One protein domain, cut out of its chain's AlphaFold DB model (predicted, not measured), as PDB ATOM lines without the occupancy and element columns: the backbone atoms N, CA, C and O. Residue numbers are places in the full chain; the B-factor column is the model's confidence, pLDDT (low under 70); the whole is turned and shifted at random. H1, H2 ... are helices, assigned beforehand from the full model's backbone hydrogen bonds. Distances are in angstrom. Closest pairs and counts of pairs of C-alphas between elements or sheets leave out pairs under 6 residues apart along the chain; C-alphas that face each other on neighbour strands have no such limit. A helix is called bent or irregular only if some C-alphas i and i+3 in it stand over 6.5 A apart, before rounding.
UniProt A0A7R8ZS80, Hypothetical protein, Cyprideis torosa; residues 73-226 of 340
ATOM      1  N   VAL A  73     -22.083   8.151 -25.254       58.34
ATOM      2  CA  VAL A  73     -23.114   9.045 -25.773       58.34
ATOM      3  C   VAL A  73     -24.097   8.160 -26.532       58.34
ATOM      4  O   VAL A  73     -23.760   7.592 -27.570       58.34
ATOM      5  N   LYS A  74     -25.306   7.982 -25.985       55.34
ATOM      6  CA  LYS A  74     -26.378   7.274 -26.690       55.34
ATOM      7  C   LYS A  74     -26.632   8.009 -28.001       55.34
ATOM      8  O   LYS A  74     -26.995   9.183 -27.981       55.34
ATOM      9  N   GLN A  75     -26.444   7.321 -29.125       55.62
ATOM     10  CA  GLN A  75     -26.797   7.878 -30.422       55.62
ATOM     11  C   GLN A  75     -28.303   8.131 -30.460       55.62
ATOM     12  O   GLN A  75     -29.113   7.206 -30.382       55.62
ATOM     13  N   THR A  76     -28.687   9.399 -30.562       56.66
ATOM     14  CA  THR A  76     -30.067   9.780 -30.841       56.66
ATOM     15  C   THR A  76     -30.370   9.359 -32.279       56.66
ATOM     16  O   THR A  76     -29.701   9.801 -33.207       56.66
ATOM     17  N   GLY A  77     -31.362   8.488 -32.485       55.38
ATOM     18  CA  GLY A  77     -31.645   7.840 -33.777       55.38
ATOM     19  C   GLY A  77     -32.127   8.753 -34.917       55.38
ATOM     20  O   GLY A  77     -32.578   8.246 -35.941       55.38
ATOM     21  N   ARG A  78     -32.063  10.083 -34.771       63.16
ATOM     22  CA  ARG A  78     -32.508  11.045 -35.787       63.16
ATOM     23  C   ARG A  78     -31.319  11.814 -36.356       63.16
ATOM     24  O   ARG A  78     -30.809  12.732 -35.726       63.16
ATOM     25  N   LEU A  79     -30.899  11.425 -37.557       60.12
ATOM     26  CA  LEU A  79     -29.717  11.975 -38.233       60.12
ATOM     27  C   LEU A  79     -30.003  13.243 -39.050       60.12
ATOM     28  O   LEU A  79     -29.088  14.026 -39.278       60.12
ATOM     29  N   MET A  80     -31.251  13.464 -39.488       63.44
ATOM     30  CA  MET A  80     -31.597  14.598 -40.351       63.44
ATOM     31  C   MET A  80     -32.499  15.634 -39.682       63.44
ATOM     32  O   MET A  80     -33.424  15.332 -38.918       63.44
ATOM     33  N   PHE A  81     -32.200  16.879 -40.029       67.69
ATOM     34  CA  PHE A  81     -32.915  18.080 -39.644       67.69
ATOM     35  C   PHE A  81     -34.158  18.270 -40.523       67.69
ATOM     36  O   PHE A  81     -34.083  18.121 -41.742       67.69
ATOM     37  N   ASN A  82     -35.312  18.567 -39.921       80.75
ATOM     38  CA  ASN A  82     -36.562  18.728 -40.669       80.75
ATOM     39  C   ASN A  82     -36.683  20.158 -41.231       80.75
ATOM     40  O   ASN A  82     -36.327  21.126 -40.559       80.75
ATOM     41  N   THR A  83     -37.274  20.328 -42.417       77.56
ATOM     42  CA  THR A  83     -37.519  21.652 -43.025       77.56
ATOM     43  C   THR A  83     -38.380  22.551 -42.133       77.56
ATOM     44  O   THR A  83     -38.152  23.755 -42.058       77.56
ATOM     45  N   LYS A  84     -39.321  21.980 -41.371       80.38
ATOM     46  CA  LYS A  84     -40.118  22.734 -40.385       80.38
ATOM     47  C   LYS A  84     -39.277  23.279 -39.225       80.38
ATOM     48  O   LYS A  84     -39.522  24.384 -38.751       80.38
ATOM     49  N   GLU A  85     -38.277  22.527 -38.782       80.81
ATOM     50  CA  GLU A  85     -37.369  22.953 -37.711       80.81
ATOM     51  C   GLU A  85     -36.376  24.003 -38.204       80.81
ATOM     52  O   GLU A  85     -36.021  24.915 -37.456       80.81
ATOM     53  N   PHE A  86     -35.996  23.933 -39.483       82.88
ATOM     54  CA  PHE A  86     -35.217  24.976 -40.140       82.88
ATOM     55  C   PHE A  86     -35.922  26.323 -40.069       82.88
ATOM     56  O   PHE A  86     -35.374  27.269 -39.505       82.88
ATOM     57  N   PHE A  87     -37.176  26.409 -40.515       84.31
ATOM     58  CA  PHE A  87     -37.927  27.662 -40.415       84.31
ATOM     59  C   PHE A  87     -38.172  28.097 -38.960       84.31
ATOM     60  O   PHE A  87     -38.118  29.289 -38.663       84.31
ATOM     61  N   ALA A  88     -38.355  27.156 -38.027       82.75
ATOM     62  CA  ALA A  88     -38.537  27.466 -36.605       82.75
ATOM     63  C   ALA A  88     -37.276  28.017 -35.908       82.75
ATOM     64  O   ALA A  88     -37.385  28.668 -34.859       82.75
ATOM     65  N   THR A  89     -36.090  27.751 -36.460       87.81
ATOM     66  CA  THR A  89     -34.789  28.169 -35.911       87.81
ATOM     67  C   THR A  89     -34.122  29.280 -36.710       87.81
ATOM     68  O   THR A  89     -33.265  29.966 -36.155       87.81
ATOM     69  N   LEU A  90     -34.556  29.537 -37.947       88.62
ATOM     70  CA  LEU A  90     -33.952  30.507 -38.863       88.62
ATOM     71  C   LEU A  90     -33.771  31.896 -38.236       88.62
ATOM     72  O   LEU A  90     -32.681  32.457 -38.290       88.62
ATOM     73  N   GLY A  91     -34.802  32.428 -37.572       89.94
ATOM     74  CA  GLY A  91     -34.708  33.734 -36.906       89.94
ATOM     75  C   GLY A  91     -33.704  33.752 -35.746       89.94
ATOM     76  O   GLY A  91     -32.997  34.737 -35.539       89.94
ATOM     77  N   THR A  92     -33.588  32.639 -35.015       91.00
ATOM     78  CA  THR A  92     -32.596  32.489 -33.939       91.00
ATOM     79  C   THR A  92     -31.185  32.378 -34.510       91.00
ATOM     80  O   THR A  92     -30.277  33.033 -33.998       91.00
ATOM     81  N   ALA A  93     -31.010  31.594 -35.576       92.12
ATOM     82  CA  ALA A  93     -29.740  31.428 -36.269       92.12
ATOM     83  C   ALA A  93     -29.257  32.766 -36.837       92.12
ATOM     84  O   ALA A  93     -28.171  33.203 -36.489       92.12
ATOM     85  N   LEU A  94     -30.096  33.482 -37.593       93.62
ATOM     86  CA  LEU A  94     -29.727  34.752 -38.223       93.62
ATOM     87  C   LEU A  94     -29.329  35.818 -37.193       93.62
ATOM     88  O   LEU A  94     -28.287  36.457 -37.329       93.62
ATOM     89  N   ARG A  95     -30.098  35.959 -36.106       93.19
ATOM     90  CA  ARG A  95     -29.743  36.871 -35.008       93.19
ATOM     91  C   ARG A  95     -28.424  36.483 -34.343       93.19
ATOM     92  O   ARG A  95     -27.609  37.348 -34.028       93.19
ATOM     93  N   SER A  96     -28.234  35.191 -34.096       94.12
ATOM     94  CA  SER A  96     -27.027  34.683 -33.442       94.12
ATOM     95  C   SER A  96     -25.806  34.799 -34.349       94.12
ATOM     96  O   SER A  96     -24.729  35.078 -33.842       94.12
ATOM     97  N   SER A  97     -25.974  34.694 -35.670       94.75
ATOM     98  CA  SER A  97     -24.924  34.976 -36.647       94.75
ATOM     99  C   SER A  97     -24.505  36.442 -36.616       94.75
ATOM    100  O   SER A  97     -23.314  36.719 -36.588       94.75
ATOM    101  N   VAL A  98     -25.446  37.393 -36.555       94.69
ATOM    102  CA  VAL A  98     -25.103  38.825 -36.430       94.69
ATOM    103  C   VAL A  98     -24.346  39.087 -35.129       94.69
ATOM    104  O   VAL A  98     -23.290  39.716 -35.146       94.69
ATOM    105  N   LEU A  99     -24.844  38.564 -34.005       92.81
ATOM    106  CA  LEU A  99     -24.158  38.675 -32.717       92.81
ATOM    107  C   LEU A  99     -22.759  38.048 -32.775       92.81
ATOM    108  O   LEU A  99     -21.794  38.658 -32.326       92.81
ATOM    109  N   GLY A 100     -22.650  36.846 -33.342       92.00
ATOM    110  CA  GLY A 100     -21.394  36.122 -33.480       92.00
ATOM    111  C   GLY A 100     -20.394  36.854 -34.360       92.00
ATOM    112  O   GLY A 100     -19.238  36.969 -33.979       92.00
ATOM    113  N   PHE A 101     -20.837  37.428 -35.478       93.19
ATOM    114  CA  PHE A 101     -20.005  38.254 -36.346       93.19
ATOM    115  C   PHE A 101     -19.464  39.482 -35.608       93.19
ATOM    116  O   PHE A 101     -18.256  39.697 -35.598       93.19
ATOM    117  N   VAL A 102     -20.329  40.246 -34.929       91.38
ATOM    118  CA  VAL A 102     -19.918  41.439 -34.166       91.38
ATOM    119  C   VAL A 102     -18.918  41.074 -33.071       91.38
ATOM    120  O   VAL A 102     -17.899  41.743 -32.931       91.38
ATOM    121  N   VAL A 103     -19.171  39.998 -32.321       88.50
ATOM    122  CA  VAL A 103     -18.237  39.515 -31.293       88.50
ATOM    123  C   VAL A 103     -16.938  39.002 -31.920       88.50
ATOM    124  O   VAL A 103     -15.875  39.234 -31.362       88.50
ATOM    125  N   GLY A 104     -16.999  38.351 -33.081       87.31
ATOM    126  CA  GLY A 104     -15.827  37.833 -33.784       87.31
ATOM    127  C   GLY A 104     -14.899  38.919 -34.320       87.31
ATOM    128  O   GLY A 104     -13.689  38.722 -34.323       87.31
ATOM    129  N   VAL A 105     -15.447  40.067 -34.727       89.44
ATOM    130  CA  VAL A 105     -14.656  41.242 -35.137       89.44
ATOM    131  C   VAL A 105     -13.871  41.830 -33.959       89.44
ATOM    132  O   VAL A 105     -12.830  42.448 -34.171       89.44
ATOM    133  N   LEU A 106     -14.333  41.635 -32.718       85.12
ATOM    134  CA  LEU A 106     -13.635  42.127 -31.534       85.12
ATOM    135  C   LEU A 106     -12.385  41.276 -31.237       85.12
ATOM    136  O   LEU A 106     -12.505  40.071 -30.992       85.12
ATOM    137  N   PRO A 107     -11.186  41.889 -31.177       77.81
ATOM    138  CA  PRO A 107      -9.963  41.183 -30.825       77.81
ATOM    139  C   PRO A 107     -10.045  40.496 -29.459       77.81
ATOM    140  O   PRO A 107     -10.498  41.079 -28.475       77.81
ATOM    141  N   GLY A 108      -9.597  39.244 -29.392       68.88
ATOM    142  CA  GLY A 108      -9.491  38.481 -28.147       68.88
ATOM    143  C   GLY A 108     -10.810  37.964 -27.557       68.88
ATOM    144  O   GLY A 108     -10.763  37.225 -26.573       68.88
ATOM    145  N   ALA A 109     -11.972  38.289 -28.136       71.50
ATOM    146  CA  ALA A 109     -13.258  37.775 -27.660       71.50
ATOM    147  C   ALA A 109     -13.446  36.291 -28.027       71.50
ATOM    148  O   ALA A 109     -13.885  35.488 -27.203       71.50
ATOM    149  N   GLY A 110     -13.038  35.902 -29.238       73.62
ATOM    150  CA  GLY A 110     -13.080  34.519 -29.709       73.62
ATOM    151  C   GLY A 110     -14.483  33.900 -29.813       73.62
ATOM    152  O   GLY A 110     -15.489  34.407 -29.311       73.62
ATOM    153  N   ALA A 111     -14.545  32.736 -30.460       82.38
ATOM    154  CA  ALA A 111     -15.816  32.101 -30.796       82.38
ATOM    155  C   ALA A 111     -16.568  31.537 -29.574       82.38
ATOM    156  O   ALA A 111     -17.794  31.551 -29.530       82.38
ATOM    157  N   THR A 112     -15.853  31.121 -28.525       83.50
ATOM    158  CA  THR A 112     -16.469  30.591 -27.298       83.50
ATOM    159  C   THR A 112     -17.328  31.636 -26.581       83.50
ATOM    160  O   THR A 112     -18.412  31.314 -26.093       83.50
ATOM    161  N   ILE A 113     -16.881  32.901 -26.536       83.25
ATOM    162  CA  ILE A 113     -17.664  33.993 -25.938       83.25
ATOM    163  C   ILE A 113     -18.886  34.292 -26.807       83.25
ATOM    164  O   ILE A 113     -19.984  34.432 -26.269       83.25
ATOM    165  N   ALA A 114     -18.723  34.319 -28.134       89.00
ATOM    166  CA  ALA A 114     -19.831  34.495 -29.071       89.00
ATOM    167  C   ALA A 114     -20.925  33.432 -28.867       89.00
ATOM    168  O   ALA A 114     -22.097  33.773 -28.688       89.00
ATOM    169  N   SER A 115     -20.546  32.154 -28.798       90.75
ATOM    170  CA  SER A 115     -21.462  31.035 -28.558       90.75
ATOM    171  C   SER A 115     -22.154  31.112 -27.196       90.75
ATOM    172  O   SER A 115     -23.369  30.917 -27.113       90.75
ATOM    173  N   ALA A 116     -21.423  31.449 -26.127       88.69
ATOM    174  CA  ALA A 116     -21.995  31.596 -24.787       88.69
ATOM    175  C   ALA A 116     -22.984  32.771 -24.704       88.69
ATOM    176  O   ALA A 116     -24.078  32.632 -24.150       88.69
ATOM    177  N   LEU A 117     -22.634  33.921 -25.289       88.69
ATOM    178  CA  LEU A 117     -23.521  35.081 -25.379       88.69
ATOM    179  C   LEU A 117     -24.772  34.754 -26.196       88.69
ATOM    180  O   LEU A 117     -25.881  35.063 -25.756       88.69
ATOM    181  N   ALA A 118     -24.629  34.084 -27.340       91.88
ATOM    182  CA  ALA A 118     -25.758  33.664 -28.165       91.88
ATOM    183  C   ALA A 118     -26.688  32.695 -27.422       91.88
ATOM    184  O   ALA A 118     -27.910  32.874 -27.460       91.88
ATOM    185  N   TYR A 119     -26.128  31.734 -26.678       91.12
ATOM    186  CA  TYR A 119     -26.894  30.825 -25.825       91.12
ATOM    187  C   TYR A 119     -27.693  31.589 -24.764       91.12
ATOM    188  O   TYR A 119     -28.917  31.471 -24.693       91.12
ATOM    189  N   MET A 120     -27.020  32.429 -23.969       88.69
ATOM    190  CA  MET A 120     -27.652  33.192 -22.887       88.69
ATOM    191  C   MET A 120     -28.727  34.143 -23.411       88.69
ATOM    192  O   MET A 120     -29.815  34.234 -22.841       88.69
ATOM    193  N   THR A 121     -28.453  34.833 -24.517       90.00
ATOM    194  CA  THR A 121     -29.403  35.775 -25.115       90.00
ATOM    195  C   THR A 121     -30.617  35.043 -25.679       90.00
ATOM    196  O   THR A 121     -31.730  35.560 -25.633       90.00
ATOM    197  N   THR A 122     -30.442  33.841 -26.226       90.31
ATOM    198  CA  THR A 122     -31.554  33.036 -26.754       90.31
ATOM    199  C   THR A 122     -32.391  32.437 -25.626       90.31
ATOM    200  O   THR A 122     -33.618  32.498 -25.701       90.31
ATOM    201  N   LYS A 123     -31.745  31.982 -24.543       88.38
ATOM    202  CA  LYS A 123     -32.408  31.524 -23.314       88.38
ATOM    203  C   LYS A 123     -33.254  32.621 -22.667       88.38
ATOM    204  O   LYS A 123     -34.381  32.361 -22.268       88.38
ATOM    205  N   ARG A 124     -32.748  33.859 -22.614       87.50
ATOM    206  CA  ARG A 124     -33.496  35.017 -22.086       87.50
ATOM    207  C   ARG A 124     -34.708  35.396 -22.935       87.50
ATOM    208  O   ARG A 124     -35.716  35.806 -22.377       87.50
ATOM    209  N   LEU A 125     -34.616  35.275 -24.260       86.88
ATOM    210  CA  LEU A 125     -35.731  35.597 -25.157       86.88
ATOM    211  C   LEU A 125     -36.842  34.545 -25.163       86.88
ATOM    212  O   LEU A 125     -37.979  34.869 -25.487       86.88
ATOM    213  N   HIS A 126     -36.516  33.296 -24.840       85.69
ATOM    214  CA  HIS A 126     -37.464  32.186 -24.880       85.69
ATOM    215  C   HIS A 126     -37.558  31.500 -23.513       85.69
ATOM    216  O   HIS A 126     -37.241  30.318 -23.402       85.69
ATOM    217  N   PRO A 127     -37.995  32.207 -22.457       78.31
ATOM    218  CA  PRO A 127     -37.996  31.668 -21.095       78.31
ATOM    219  C   PRO A 127     -38.900  30.435 -20.927       78.31
ATOM    220  O   PRO A 127     -38.711  29.661 -19.997       78.31
ATOM    221  N   THR A 128     -39.861  30.235 -21.833       75.06
ATOM    222  CA  THR A 128     -40.791  29.097 -21.846       75.06
ATOM    223  C   THR A 128     -40.227  27.838 -22.516       75.06
ATOM    224  O   THR A 128     -40.789  26.758 -22.343       75.06
ATOM    225  N   CYS A 129     -39.131  27.943 -23.275       82.31
ATOM    226  CA  CYS A 129     -38.498  26.802 -23.939       82.31
ATOM    227  C   CYS A 129     -37.589  26.029 -22.969       82.31
ATOM    228  O   CYS A 129     -36.875  26.614 -22.152       82.31
ATOM    229  N   LYS A 130     -37.555  24.699 -23.099       81.06
ATOM    230  CA  LYS A 130     -36.769  23.818 -22.222       81.06
ATOM    231  C   LYS A 130     -35.316  23.683 -22.690       81.06
ATOM    232  O   LYS A 130     -34.900  22.678 -23.267       81.06
ATOM    233  N   PHE A 131     -34.521  24.724 -22.459       83.94
ATOM    234  CA  PHE A 131     -33.085  24.699 -22.753       83.94
ATOM    235  C   PHE A 131     -32.362  23.639 -21.908       83.94
ATOM    236  O   PHE A 131     -32.500  23.620 -20.691       83.94
ATOM    237  N   GLY A 132     -31.552  22.792 -22.556       79.31
ATOM    238  CA  GLY A 132     -30.830  21.685 -21.908       79.31
ATOM    239  C   GLY A 132     -31.531  20.324 -22.001       79.31
ATOM    240  O   GLY A 132     -30.880  19.305 -21.808       79.31
ATOM    241  N   GLU A 133     -32.810  20.291 -22.390       77.56
ATOM    242  CA  GLU A 133     -33.598  19.056 -22.570       77.56
ATOM    243  C   GLU A 133     -33.765  18.656 -24.052       77.56
ATOM    244  O   GLU A 133     -34.658  17.890 -24.402       77.56
ATOM    245  N   GLY A 134     -32.912  19.175 -24.944       75.31
ATOM    246  CA  GLY A 134     -32.968  18.891 -26.388       75.31
ATOM    247  C   GLY A 134     -33.655  19.966 -27.241       75.31
ATOM    248  O   GLY A 134     -33.950  19.719 -28.407       75.31
ATOM    249  N   GLU A 135     -33.887  21.164 -26.697       84.56
ATOM    250  CA  GLU A 135     -34.361  22.318 -27.471       84.56
ATOM    251  C   GLU A 135     -33.369  22.689 -28.591       84.56
ATOM    252  O   GLU A 135     -32.222  23.063 -28.332       84.56
ATOM    253  N   ILE A 136     -33.840  22.650 -29.841       84.69
ATOM    254  CA  ILE A 136     -33.026  22.856 -31.050       84.69
ATOM    255  C   ILE A 136     -32.419  24.261 -31.068       84.69
ATOM    256  O   ILE A 136     -31.258  24.442 -31.442       84.69
ATOM    257  N   ARG A 137     -33.162  25.273 -30.600       86.38
ATOM    258  CA  ARG A 137     -32.664  26.658 -30.503       86.38
ATOM    259  C   ARG A 137     -31.448  26.787 -29.584       86.38
ATOM    260  O   ARG A 137     -30.629  27.682 -29.786       86.38
ATOM    261  N   GLY A 138     -31.315  25.885 -28.610       85.56
ATOM    262  CA  GLY A 138     -30.172  25.809 -27.702       85.56
ATOM    263  C   GLY A 138     -28.873  25.355 -28.369       85.56
ATOM    264  O   GLY A 138     -27.812  25.646 -27.828       85.56
ATOM    265  N   VAL A 139     -28.949  24.707 -29.536       87.62
ATOM    266  CA  VAL A 139     -27.788  24.284 -30.342       87.62
ATOM    267  C   VAL A 139     -27.622  25.180 -31.571       87.62
ATOM    268  O   VAL A 139     -26.515  25.595 -31.893       87.62
ATOM    269  N   ALA A 140     -28.723  25.572 -32.216       89.75
ATOM    270  CA  ALA A 140     -28.678  26.436 -33.392       89.75
ATOM    271  C   ALA A 140     -28.092  27.829 -33.090       89.75
ATOM    272  O   ALA A 140     -27.358  28.366 -33.915       89.75
ATOM    273  N   ALA A 141     -28.386  28.422 -31.921       92.44
ATOM    274  CA  ALA A 141     -27.855  29.742 -31.574       92.44
ATOM    275  C   ALA A 141     -26.327  29.737 -31.358       92.44
ATOM    276  O   ALA A 141     -25.648  30.554 -31.985       92.44
ATOM    277  N   PRO A 142     -25.755  28.843 -30.522       91.88
ATOM    278  CA  PRO A 142     -24.310  28.820 -30.301       91.88
ATOM    279  C   PRO A 142     -23.515  28.428 -31.546       91.88
ATOM    280  O   PRO A 142     -22.457  29.013 -31.763       91.88
ATOM    281  N   GLU A 143     -24.030  27.507 -32.370       90.81
ATOM    282  CA  GLU A 143     -23.378  27.074 -33.616       90.81
ATOM    283  C   GLU A 143     -23.393  28.164 -34.692       90.81
ATOM    284  O   GLU A 143     -22.369  28.438 -35.320       90.81
ATOM    285  N   ALA A 144     -24.523  28.857 -34.871       92.50
ATOM    286  CA  ALA A 144     -24.604  29.989 -35.795       92.50
ATOM    287  C   ALA A 144     -23.651  31.124 -35.382       92.50
ATOM    288  O   ALA A 144     -22.952  31.691 -36.223       92.50
ATOM    289  N   ALA A 145     -23.574  31.420 -34.080       93.81
ATOM    290  CA  ALA A 145     -22.655  32.424 -33.554       93.81
ATOM    291  C   ALA A 145     -21.182  32.007 -33.672       93.81
ATOM    292  O   ALA A 145     -20.353  32.846 -34.014       93.81
ATOM    293  N   ASN A 146     -20.861  30.729 -33.430       92.25
ATOM    294  CA  ASN A 146     -19.512  30.175 -33.577       92.25
ATOM    295  C   ASN A 146     -19.002  30.360 -35.013       92.25
ATOM    296  O   ASN A 146     -17.974  31.000 -35.239       92.25
ATOM    297  N   ASN A 147     -19.780  29.884 -35.992       90.62
ATOM    298  CA  ASN A 147     -19.419  29.969 -37.407       90.62
ATOM    299  C   ASN A 147     -19.308  31.419 -37.891       90.62
ATOM    300  O   ASN A 147     -18.350  31.774 -38.576       90.62
ATOM    301  N   ALA A 148     -20.243  32.289 -37.498       91.75
ATOM    302  CA  ALA A 148     -20.174  33.700 -37.868       91.75
ATOM    303  C   ALA A 148     -18.990  34.427 -37.208       91.75
ATOM    304  O   ALA A 148     -18.350  35.266 -37.845       91.75
ATOM    305  N   SER A 149     -18.663  34.086 -35.956       91.38
ATOM    306  CA  SER A 149     -17.505  34.637 -35.246       91.38
ATOM    307  C   SER A 149     -16.188  34.223 -35.887       91.38
ATOM    308  O   SER A 149     -15.270  35.041 -35.922       91.38
ATOM    309  N   ALA A 150     -16.080  32.990 -36.389       87.75
ATOM    310  CA  ALA A 150     -14.889  32.527 -37.091       87.75
ATOM    311  C   ALA A 150     -14.616  33.403 -38.323       87.75
ATOM    312  O   ALA A 150     -13.529  33.964 -38.439       87.75
ATOM    313  N   CYS A 151     -15.624  33.630 -39.172       88.00
ATOM    314  CA  CYS A 151     -15.507  34.538 -40.317       88.00
ATOM    315  C   CYS A 151     -15.220  35.989 -39.895       88.00
ATOM    316  O   CYS A 151     -14.347  36.633 -40.470       88.00
ATOM    317  N   GLY A 152     -15.910  36.499 -38.868       88.94
ATOM    318  CA  GLY A 152     -15.701  37.862 -38.361       88.94
ATOM    319  C   GLY A 152     -14.274  38.103 -37.861       88.94
ATOM    320  O   GLY A 152     -13.713  39.170 -38.095       88.94
ATOM    321  N   SER A 153     -13.653  37.088 -37.251       89.19
ATOM    322  CA  SER A 153     -12.291  37.181 -36.712       89.19
ATOM    323  C   SER A 153     -11.193  37.323 -37.769       89.19
ATOM    324  O   SER A 153     -10.106  37.804 -37.451       89.19
ATOM    325  N   PHE A 154     -11.480  36.988 -39.033       88.94
ATOM    326  CA  PHE A 154     -10.553  37.220 -40.143       88.94
ATOM    327  C   PHE A 154     -10.452  38.693 -40.541       88.94
ATOM    328  O   PHE A 154      -9.427  39.091 -41.083       88.94
ATOM    329  N   ILE A 155     -11.466  39.520 -40.267       89.44
ATOM    330  CA  ILE A 155     -11.452  40.939 -40.652       89.44
ATOM    331  C   ILE A 155     -10.291  41.687 -39.979       89.44
ATOM    332  O   ILE A 155      -9.437  42.197 -40.708       89.44
ATOM    333  N   PRO A 156     -10.184  41.745 -38.635       88.94
ATOM    334  CA  PRO A 156      -9.060  42.425 -37.986       88.94
ATOM    335  C   PRO A 156      -7.729  41.717 -38.260       88.94
ATOM    336  O   PRO A 156      -6.699  42.375 -38.390       88.94
ATOM    337  N   MET A 157      -7.750  40.393 -38.426       89.62
ATOM    338  CA  MET A 157      -6.554  39.621 -38.745       89.62
ATOM    339  C   MET A 157      -5.968  40.037 -40.100       89.62
ATOM    340  O   MET A 157      -4.787  40.349 -40.175       89.62
ATOM    341  N   LEU A 158      -6.776  40.071 -41.162       89.25
ATOM    342  CA  LEU A 158      -6.314  40.394 -42.514       89.25
ATOM    343  C   LEU A 158      -6.050  41.887 -42.696       89.25
ATOM    344  O   LEU A 158      -5.110  42.247 -43.393       89.25
ATOM    345  N   THR A 159      -6.863  42.753 -42.085       87.75
ATOM    346  CA  THR A 159      -6.760  44.208 -42.290       87.75
ATOM    347  C   THR A 159      -5.768  44.882 -41.352       87.75
ATOM    348  O   THR A 159      -5.106  45.819 -41.773       87.75
ATOM    349  N   LEU A 160      -5.640  44.431 -40.100       85.31
ATOM    350  CA  LEU A 160      -4.782  45.065 -39.090       85.31
ATOM    351  C   LEU A 160      -3.600  44.189 -38.665       85.31
ATOM    352  O   LEU A 160      -2.744  44.665 -37.926       85.31
ATOM    353  N   GLY A 161      -3.554  42.918 -39.074       84.94
ATOM    354  CA  GLY A 161      -2.576  41.967 -38.542       84.94
ATOM    355  C   GLY A 161      -2.827  41.592 -37.081       84.94
ATOM    356  O   GLY A 161      -1.946  41.046 -36.425       84.94
ATOM    357  N   VAL A 162      -4.026  41.879 -36.555       85.81
ATOM    358  CA  VAL A 162      -4.380  41.634 -35.151       85.81
ATOM    359  C   VAL A 162      -5.372  40.475 -35.075       85.81
ATOM    360  O   VAL A 162      -6.475  40.575 -35.615       85.81
ATOM    361  N   PRO A 163      -5.036  39.368 -34.400       83.62
ATOM    362  CA  PRO A 163      -5.906  38.201 -34.366       83.62
ATOM    363  C   PRO A 163      -7.133  38.417 -33.466       83.62
ATOM    364  O   PRO A 163      -7.050  38.942 -32.354       83.62
ATOM    365  N   GLY A 164      -8.286  37.941 -33.940       79.00
ATOM    366  CA  GLY A 164      -9.554  37.957 -33.205       79.00
ATOM    367  C   GLY A 164      -9.669  36.892 -32.104       79.00
ATOM    368  O   GLY A 164     -10.488  36.997 -31.191       79.00
ATOM    369  N   SER A 165      -8.858  35.839 -32.178       82.88
ATOM    370  CA  SER A 165      -8.964  34.620 -31.372       82.88
ATOM    371  C   SER A 165      -7.633  33.862 -31.335       82.88
ATOM    372  O   SER A 165      -6.731  34.119 -32.128       82.88
ATOM    373  N   GLY A 166      -7.525  32.849 -30.470       80.56
ATOM    374  CA  GLY A 166      -6.376  31.936 -30.499       80.56
ATOM    375  C   GLY A 166      -6.226  31.193 -31.834       80.56
ATOM    376  O   GLY A 166      -5.111  30.993 -32.297       80.56
ATOM    377  N   THR A 167      -7.335  30.833 -32.489       84.31
ATOM    378  CA  THR A 167      -7.302  30.155 -33.794       84.31
ATOM    379  C   THR A 167      -6.820  31.077 -34.912       84.31
ATOM    380  O   THR A 167      -6.037  30.649 -35.751       84.31
ATOM    381  N   THR A 168      -7.210  32.354 -34.909       87.69
ATOM    382  CA  THR A 168      -6.685  33.329 -35.883       87.69
ATOM    383  C   THR A 168      -5.243  33.719 -35.589       87.69
ATOM    384  O   THR A 168      -4.490  33.929 -36.529       87.69
ATOM    385  N   ALA A 169      -4.809  33.725 -34.324       85.38
ATOM    386  CA  ALA A 169      -3.390  33.864 -33.991       85.38
ATOM    387  C   ALA A 169      -2.573  32.715 -34.595       85.38
ATOM    388  O   ALA A 169      -1.527  32.951 -35.193       85.38
ATOM    389  N   VAL A 170      -3.103  31.487 -34.527       86.06
ATOM    390  CA  VAL A 170      -2.479  30.343 -35.197       86.06
ATOM    391  C   VAL A 170      -2.428  30.544 -36.715       86.06
ATOM    392  O   VAL A 170      -1.415  30.255 -37.342       86.06
ATOM    393  N   MET A 171      -3.489  31.092 -37.310       88.06
ATOM    394  CA  MET A 171      -3.507  31.412 -38.738       88.06
ATOM    395  C   MET A 171      -2.503  32.509 -39.122       88.06
ATOM    396  O   MET A 171      -1.923  32.413 -40.197       88.06
ATOM    397  N   ILE A 172      -2.252  33.522 -38.280       87.00
ATOM    398  CA  ILE A 172      -1.185  34.515 -38.529       87.00
ATOM    399  C   ILE A 172       0.175  33.814 -38.534       87.00
ATOM    400  O   ILE A 172       0.959  34.018 -39.458       87.00
ATOM    401  N   GLY A 173       0.429  32.938 -37.557       82.62
ATOM    402  CA  GLY A 173       1.634  32.106 -37.537       82.62
ATOM    403  C   GLY A 173       1.768  31.234 -38.793       82.62
ATOM    404  O   GLY A 173       2.843  31.113 -39.363       82.62
ATOM    405  N   ALA A 174       0.666  30.683 -39.302       84.69
ATOM    406  CA  ALA A 174       0.684  29.918 -40.547       84.69
ATOM    407  C   ALA A 174       0.951  30.791 -41.787       84.69
ATOM    408  O   ALA A 174       1.731  30.399 -42.646       84.69
ATOM    409  N   LEU A 175       0.330  31.968 -41.899       86.00
ATOM    410  CA  LEU A 175       0.548  32.878 -43.033       86.00
ATOM    411  C   LEU A 175       1.978  33.421 -43.062       86.00
ATOM    412  O   LEU A 175       2.583  33.485 -44.131       86.00
ATOM    413  N   THR A 176       2.538  33.740 -41.896       82.06
ATOM    414  CA  THR A 176       3.930  34.194 -41.768       82.06
ATOM    415  C   THR A 176       4.929  33.120 -42.202       82.06
ATOM    416  O   THR A 176       5.895  33.461 -42.877       82.06
ATOM    417  N   LEU A 177       4.651  31.827 -41.973       79.00
ATOM    418  CA  LEU A 177       5.455  30.730 -42.541       79.00
ATOM    419  C   LEU A 177       5.467  30.714 -44.077       79.00
ATOM    420  O   LEU A 177       6.453  30.302 -44.681       79.00
ATOM    421  N   TYR A 178       4.394  31.178 -44.718       82.44
ATOM    422  CA  TYR A 178       4.331  31.351 -46.172       82.44
ATOM    423  C   TYR A 178       4.811  32.737 -46.633       82.44
ATOM    424  O   TYR A 178       4.609  33.098 -47.791       82.44
ATOM    425  N   ASN A 179       5.447  33.519 -45.754       81.81
ATOM    426  CA  ASN A 179       5.869  34.903 -45.996       81.81
ATOM    427  C   ASN A 179       4.713  35.851 -46.368       81.81
ATOM    428  O   ASN A 179       4.915  36.881 -47.012       81.81
ATOM    429  N   ILE A 180       3.488  35.522 -45.956       84.69
ATOM    430  CA  ILE A 180       2.311  36.371 -46.130       84.69
ATOM    431  C   ILE A 180       2.129  37.159 -44.838       84.69
ATOM    432  O   ILE A 180       1.777  36.596 -43.803       84.69
ATOM    433  N   THR A 181       2.357  38.472 -44.899       84.25
ATOM    434  CA  THR A 181       2.186  39.361 -43.742       84.25
ATOM    435  C   THR A 181       0.793  39.988 -43.775       84.25
ATOM    436  O   THR A 181       0.510  40.777 -44.679       84.25
ATOM    437  N   PRO A 182      -0.095  39.669 -42.820       86.00
ATOM    438  CA  PRO A 182      -1.414  40.287 -42.761       86.00
ATOM    439  C   PRO A 182      -1.326  41.778 -42.402       86.00
ATOM    440  O   PRO A 182      -0.454  42.194 -41.639       86.00
ATOM    441  N   GLY A 183      -2.244  42.583 -42.934       86.94
ATOM    442  CA  GLY A 183      -2.284  44.030 -42.725       86.94
ATOM    443  C   GLY A 183      -2.824  44.789 -43.942       86.94
ATOM    444  O   GLY A 183      -3.134  44.179 -44.967       86.94
ATOM    445  N   PRO A 184      -2.892  46.131 -43.883       84.44
ATOM    446  CA  PRO A 184      -3.476  46.933 -44.961       84.44
ATOM    447  C   PRO A 184      -2.722  46.758 -46.283       84.44
ATOM    448  O   PRO A 184      -3.334  46.641 -47.341       84.44
ATOM    449  N   MET A 185      -1.393  46.633 -46.198       86.62
ATOM    450  CA  MET A 185      -0.516  46.425 -47.353       86.62
ATOM    451  C   MET A 185      -0.799  45.116 -48.091       86.62
ATOM    452  O   MET A 185      -0.523  45.037 -49.282       86.62
ATOM    453  N   LEU A 186      -1.377  44.103 -47.434       87.44
ATOM    454  CA  LEU A 186      -1.706  42.832 -48.083       87.44
ATOM    455  C   LEU A 186      -2.732  43.027 -49.212       87.44
ATOM    456  O   LEU A 186      -2.628  42.393 -50.257       87.44
ATOM    457  N   PHE A 187      -3.687  43.944 -49.023       88.00
ATOM    458  CA  PHE A 187      -4.711  44.262 -50.021       88.00
ATOM    459  C   PHE A 187      -4.136  45.004 -51.235       88.00
ATOM    460  O   PHE A 187      -4.690  44.894 -52.325       88.00
ATOM    461  N   GLU A 188      -3.034  45.737 -51.055       88.12
ATOM    462  CA  GLU A 188      -2.349  46.457 -52.134       88.12
ATOM    463  C   GLU A 188      -1.320  45.577 -52.853       88.12
ATOM    464  O   GLU A 188      -1.253  45.573 -54.079       88.12
ATOM    465  N   GLN A 189      -0.518  44.824 -52.097       87.81
ATOM    466  CA  GLN A 189       0.603  44.041 -52.622       87.81
ATOM    467  C   GLN A 189       0.176  42.676 -53.167       87.81
ATOM    468  O   GLN A 189       0.798  42.169 -54.098       87.81
ATOM    469  N   GLN A 190      -0.855  42.060 -52.583       87.25
ATOM    470  CA  GLN A 190      -1.317  40.717 -52.942       87.25
ATOM    471  C   GLN A 190      -2.853  40.651 -53.062       87.25
ATOM    472  O   GLN A 190      -3.492  39.821 -52.404       87.25
ATOM    473  N   PRO A 191      -3.482  41.484 -53.918       88.00
ATOM    474  CA  PRO A 191      -4.940  41.538 -54.039       88.00
ATOM    475  C   PRO A 191      -5.546  40.186 -54.435       88.00
ATOM    476  O   PRO A 191      -6.583  39.800 -53.895       88.00
ATOM    477  N   ASP A 192      -4.879  39.431 -55.311       89.75
ATOM    478  CA  ASP A 192      -5.346  38.115 -55.759       89.75
ATOM    479  C   ASP A 192      -5.398  37.096 -54.616       89.75
ATOM    480  O   ASP A 192      -6.333  36.299 -54.536       89.75
ATOM    481  N   VAL A 193      -4.439  37.146 -53.685       86.75
ATOM    482  CA  VAL A 193      -4.416  36.269 -52.504       86.75
ATOM    483  C   VAL A 193      -5.570  36.621 -51.574       86.75
ATOM    484  O   VAL A 193      -6.271  35.730 -51.098       86.75
ATOM    485  N   VAL A 194      -5.810  37.912 -51.339       87.19
ATOM    486  CA  VAL A 194      -6.876  38.362 -50.437       87.19
ATOM    487  C   VAL A 194      -8.256  38.047 -51.000       87.19
ATOM    488  O   VAL A 194      -9.073  37.423 -50.321       87.19
ATOM    489  N   TRP A 195      -8.531  38.443 -52.241       89.19
ATOM    490  CA  TRP A 195      -9.829  38.189 -52.864       89.19
ATOM    491  C   TRP A 195     -10.029  36.709 -53.174       89.19
ATOM    492  O   TRP A 195     -11.144  36.210 -53.021       89.19
ATOM    493  N   GLY A 196      -8.958  35.984 -53.505       90.06
ATOM    494  CA  GLY A 196      -8.954  34.529 -53.611       90.06
ATOM    495  C   GLY A 196      -9.312  33.858 -52.287       90.06
ATOM    496  O   GLY A 196     -10.177  32.984 -52.265       90.06
ATOM    497  N   LEU A 197      -8.740  34.311 -51.166       87.19
ATOM    498  CA  LEU A 197      -9.085  33.828 -49.829       87.19
ATOM    499  C   LEU A 197     -10.556  34.114 -49.503       87.19
ATOM    500  O   LEU A 197     -11.277  33.198 -49.113       87.19
ATOM    501  N   VAL A 198     -11.035  35.344 -49.716       88.38
ATOM    502  CA  VAL A 198     -12.440  35.718 -49.470       88.38
ATOM    503  C   VAL A 198     -13.397  34.884 -50.327       88.38
ATOM    504  O   VAL A 198     -14.362  34.327 -49.803       88.38
ATOM    505  N   ALA A 199     -13.121  34.731 -51.623       90.69
ATOM    506  CA  ALA A 199     -13.913  33.887 -52.515       90.69
ATOM    507  C   ALA A 199     -13.876  32.414 -52.078       90.69
ATOM    508  O   ALA A 199     -14.916  31.751 -52.031       90.69
ATOM    509  N   SER A 200     -12.700  31.917 -51.682       90.12
ATOM    510  CA  SER A 200     -12.540  30.557 -51.172       90.12
ATOM    511  C   SER A 200     -13.321  30.337 -49.882       90.12
ATOM    512  O   SER A 200     -13.861  29.254 -49.719       90.12
ATOM    513  N   LEU A 201     -13.482  31.340 -49.009       88.31
ATOM    514  CA  LEU A 201     -14.309  31.224 -47.804       88.31
ATOM    515  C   LEU A 201     -15.789  31.035 -48.157       88.31
ATOM    516  O   LEU A 201     -16.459  30.205 -47.541       88.31
ATOM    517  N   PHE A 202     -16.308  31.745 -49.163       88.38
ATOM    518  CA  PHE A 202     -17.678  31.524 -49.645       88.38
ATOM    519  C   PHE A 202     -17.853  30.113 -50.209       88.38
ATOM    520  O   PHE A 202     -18.773  29.397 -49.807       88.38
ATOM    521  N   ILE A 203     -16.946  29.688 -51.092       92.06
ATOM    522  CA  ILE A 203     -16.982  28.352 -51.701       92.06
ATOM    523  C   ILE A 203     -16.809  27.267 -50.629       92.06
ATOM    524  O   ILE A 203     -17.569  26.302 -50.602       92.06
ATOM    525  N   ALA A 204     -15.868  27.444 -49.703       90.19
ATOM    526  CA  ALA A 204     -15.588  26.515 -48.617       90.19
ATOM    527  C   ALA A 204     -16.801  26.335 -47.710       90.19
ATOM    528  O   ALA A 204     -17.055  25.210 -47.310       90.19
ATOM    529  N   ASN A 205     -17.594  27.375 -47.434       88.19
ATOM    530  CA  ASN A 205     -18.832  27.223 -46.659       88.19
ATOM    531  C   ASN A 205     -19.885  26.372 -47.392       88.19
ATOM    532  O   ASN A 205     -20.557  25.548 -46.768       88.19
ATOM    533  N   VAL A 206     -20.003  26.515 -48.717       89.88
ATOM    534  CA  VAL A 206     -20.887  25.661 -49.532       89.88
ATOM    535  C   VAL A 206     -20.389  24.216 -49.529       89.88
ATOM    536  O   VAL A 206     -21.161  23.292 -49.274       89.88
ATOM    537  N   VAL A 207     -19.089  24.010 -49.751       91.31
ATOM    538  CA  VAL A 207     -18.453  22.685 -49.694       91.31
ATOM    539  C   VAL A 207     -18.584  22.077 -48.297       91.31
ATOM    540  O   VAL A 207     -18.874  20.893 -48.168       91.31
ATOM    541  N   LEU A 208     -18.446  22.879 -47.244       88.00
ATOM    542  CA  LEU A 208     -18.582  22.461 -45.854       88.00
ATOM    543  C   LEU A 208     -19.995  21.956 -45.570       88.00
ATOM    544  O   LEU A 208     -20.129  20.947 -44.884       88.00
ATOM    545  N   LEU A 209     -21.036  22.581 -46.131       86.19
ATOM    546  CA  LEU A 209     -22.409  22.074 -46.055       86.19
ATOM    547  C   LEU A 209     -22.559  20.737 -46.799       86.19
ATOM    548  O   LEU A 209     -23.104  19.782 -46.242       86.19
ATOM    549  N   LEU A 210     -22.045  20.662 -48.032       88.06
ATOM    550  CA  LEU A 210     -22.104  19.457 -48.868       88.06
ATOM    551  C   LEU A 210     -21.353  18.272 -48.254       88.06
ATOM    552  O   LEU A 210     -21.792  17.138 -48.409       88.06
ATOM    553  N   LEU A 211     -20.249  18.525 -47.552       88.19
ATOM    554  CA  LEU A 211     -19.472  17.508 -46.851       88.19
ATOM    555  C   LEU A 211     -20.098  17.140 -45.505       88.19
ATOM    556  O   LEU A 211     -20.201  15.955 -45.195       88.19
ATOM    557  N   ASN A 212     -20.551  18.113 -44.707       86.12
ATOM    558  CA  ASN A 212     -21.066  17.825 -43.367       86.12
ATOM    559  C   ASN A 212     -22.309  16.945 -43.398       86.12
ATOM    560  O   ASN A 212     -22.346  15.976 -42.650       86.12
ATOM    561  N   ILE A 213     -23.293  17.229 -44.259       84.44
ATOM    562  CA  ILE A 213     -24.562  16.480 -44.308       84.44
ATOM    563  C   ILE A 213     -24.350  14.954 -44.456       84.44
ATOM    564  O   ILE A 213     -24.877  14.213 -43.623       84.44
ATOM    565  N   PRO A 214     -23.579  14.442 -45.440       85.00
ATOM    566  CA  PRO A 214     -23.304  13.009 -45.548       85.00
ATOM    567  C   PRO A 214     -22.340  12.498 -44.464       85.00
ATOM    568  O   PRO A 214     -22.478  11.360 -44.012       85.00
ATOM    569  N   LEU A 215     -21.385  13.320 -44.014       86.44
ATOM    570  CA  LEU A 215     -20.387  12.918 -43.015       86.44
ATOM    571  C   LEU A 215     -20.899  12.955 -41.569       86.44
ATOM    572  O   LEU A 215     -20.224  12.397 -40.705       86.44
ATOM    573  N   VAL A 216     -22.089  13.505 -41.276       83.06
ATOM    574  CA  VAL A 216     -22.667  13.502 -39.911       83.06
ATOM    575  C   VAL A 216     -22.657  12.091 -39.313       83.06
ATOM    576  O   VAL A 216     -22.303  11.908 -38.147       83.06
ATOM    577  N   GLY A 217     -22.975  11.065 -40.110       77.88
ATOM    578  CA  GLY A 217     -22.934   9.667 -39.666       77.88
ATOM    579  C   GLY A 217     -21.529   9.176 -39.286       77.88
ATOM    580  O   GLY A 217     -21.380   8.359 -38.379       77.88
ATOM    581  N   VAL A 218     -20.488   9.692 -39.941       83.19
ATOM    582  CA  VAL A 218     -19.085   9.387 -39.621       83.19
ATOM    583  C   VAL A 218     -18.647  10.154 -38.377       83.19
ATOM    584  O   VAL A 218     -18.100   9.547 -37.461       83.19
ATOM    585  N   PHE A 219     -18.947  11.453 -38.286       81.50
ATOM    586  CA  PHE A 219     -18.592  12.280 -37.126       81.50
ATOM    587  C   PHE A 219     -19.254  11.783 -35.838       81.50
ATOM    588  O   PHE A 219     -18.600  11.666 -34.805       81.50
ATOM    589  N   THR A 220     -20.526  11.388 -35.903       75.94
ATOM    590  CA  THR A 220     -21.243  10.806 -34.755       75.94
ATOM    591  C   THR A 220     -20.673   9.455 -34.315       75.94
ATOM    592  O   THR A 220     -20.669   9.163 -33.121       75.94
ATOM    593  N   LYS A 221     -20.154   8.633 -35.239       77.00
ATOM    594  CA  LYS A 221     -19.396   7.413 -34.898       77.00
ATOM    595  C   LYS A 221     -18.011   7.734 -34.345       77.00
ATOM    596  O   LYS A 221     -17.550   7.045 -33.437       77.00
ATOM    597  N   MET A 222     -17.370   8.793 -34.831       74.56
ATOM    598  CA  MET A 222     -16.065   9.225 -34.340       74.56
ATOM    599  C   MET A 222     -16.116   9.584 -32.848       74.56
ATOM    600  O   MET A 222     -15.208   9.201 -32.117       74.56
ATOM    601  N   LEU A 223     -17.220  10.176 -32.374       72.44
ATOM    602  CA  LEU A 223     -17.470  10.434 -30.944       72.44
ATOM    603  C   LEU A 223     -17.506   9.166 -30.072       72.44
ATOM    604  O   LEU A 223     -17.316   9.251 -28.864       72.44
ATOM    605  N   SER A 224     -17.756   7.998 -30.668       73.06
ATOM    606  CA  SER A 224     -17.719   6.696 -29.986       73.06
ATOM    607  C   SER A 224     -16.387   5.955 -30.151       73.06
ATOM    608  O   SER A 224     -16.263   4.816 -29.708       73.06
ATOM    609  N   THR A 225     -15.394   6.579 -30.794       78.19
ATOM    610  CA  THR A 225     -14.073   5.968 -30.982       78.19
ATOM    611  C   THR A 225     -13.354   5.913 -29.640       78.19
ATOM    612  O   THR A 225     -13.231   6.941 -28.969       78.19
ATOM    613  N   PRO A 226     -12.853   4.739 -29.232       80.81
ATOM    614  CA  PRO A 226     -12.164   4.611 -27.966       80.81
ATOM    615  C   PRO A 226     -10.853   5.398 -27.975       80.81
ATOM    616  O   PRO A 226     -10.138   5.469 -28.984       80.81
TER     617      PRO A 226
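Overview. This is residues 73 to 226 of the 340 residues of the protein "Hypothetical protein" of Cyprideis torosa (UniProt A0A7R8ZS80). The longest helix, H6, runs back from one end of a three-helix core as a long, kinked arm that touches no other helix. In the core, H3 is the middle helix, with H1 and H2 packed on it, while H4 and H5 meet the last part of H3. The printed part has 154 residues with six named helices, H1 to H6 in chain order, and no named strand; the class is all helix. It is only just compact, close to loose, with a radius of gyration of the C-alphas of 17.8 A, and spans 51 by 34 by 31 A.

Arrangement. H6, residues 191 to 222, has a kink of 68 degrees near residue 214. It and H3, residues 137 to 160, are near each other, with 5 pairs of C-alphas within 10 A. H3 is the hub, touching four helices. H1, residues 83 to 105, touches it at Gly 104 and Ser 149, the closest C-alphas at 3.9 A; they run the same way at a shallow tilt of 33 degrees, only just short of steep. H2, residues 110 to 125, forms a helical hairpin with H3, a steep tilt of 38 degrees, opposite ways, closest at the C-alphas of Ser 115 and Pro 142, 4.0 A apart. H1 and H2 touch too, their closest C-alphas being Gly 100 and Ala 114, 5.0 A apart. H4, residues 166 to 177, touches H3 with residues 168 to 172 alone; the closest C-alphas, Ser 153 and Thr 168, are 6.9 A apart. H5, residues 184 to 189, touches residues 158 to 160 of H3 alone, closest at the C-alphas of Thr 159 and Pro 184, 5.0 A apart. H5 and H6 are close but not clearly touching, with the closest C-alphas, Phe 187 and Val 194, 6.3 A apart. Every O i to N i+4 pair is within hydrogen-bond range in H2 and H4; in H1 17 of 19 are, in H3 15 of 20, in H5 1 of 2 and in H6 25 of 28.

Along the chain. H6 is 39.4 A long, ending with C-alpha 222 at (-16.065, 9.225, -34.340). H3 measures 34.5 A, H1 31.1 A and H2 23.1 A. H1 begins with C-alpha 83 at (-37.519, 21.652, -43.025). H1 is irregular, with C-alphas 88 and 91 7.4 A apart, and H6 only just, with C-alphas 214 and 217 6.8 A apart.

Size, cuts and confidence. The C-alphas farthest apart, those of Thr 128 and Gln 189, are 53.7 A apart. Residues 174 to 179, of which 174 to 177 belong to H4, stand free, as do residues 206 to 212 of H6. The printed part has no cut, and the link from H2 to H3 is long, with 11 residues. Mean pLDDT of the printed part is 84.5; residues 73 to 81 and residue 108 are under 70.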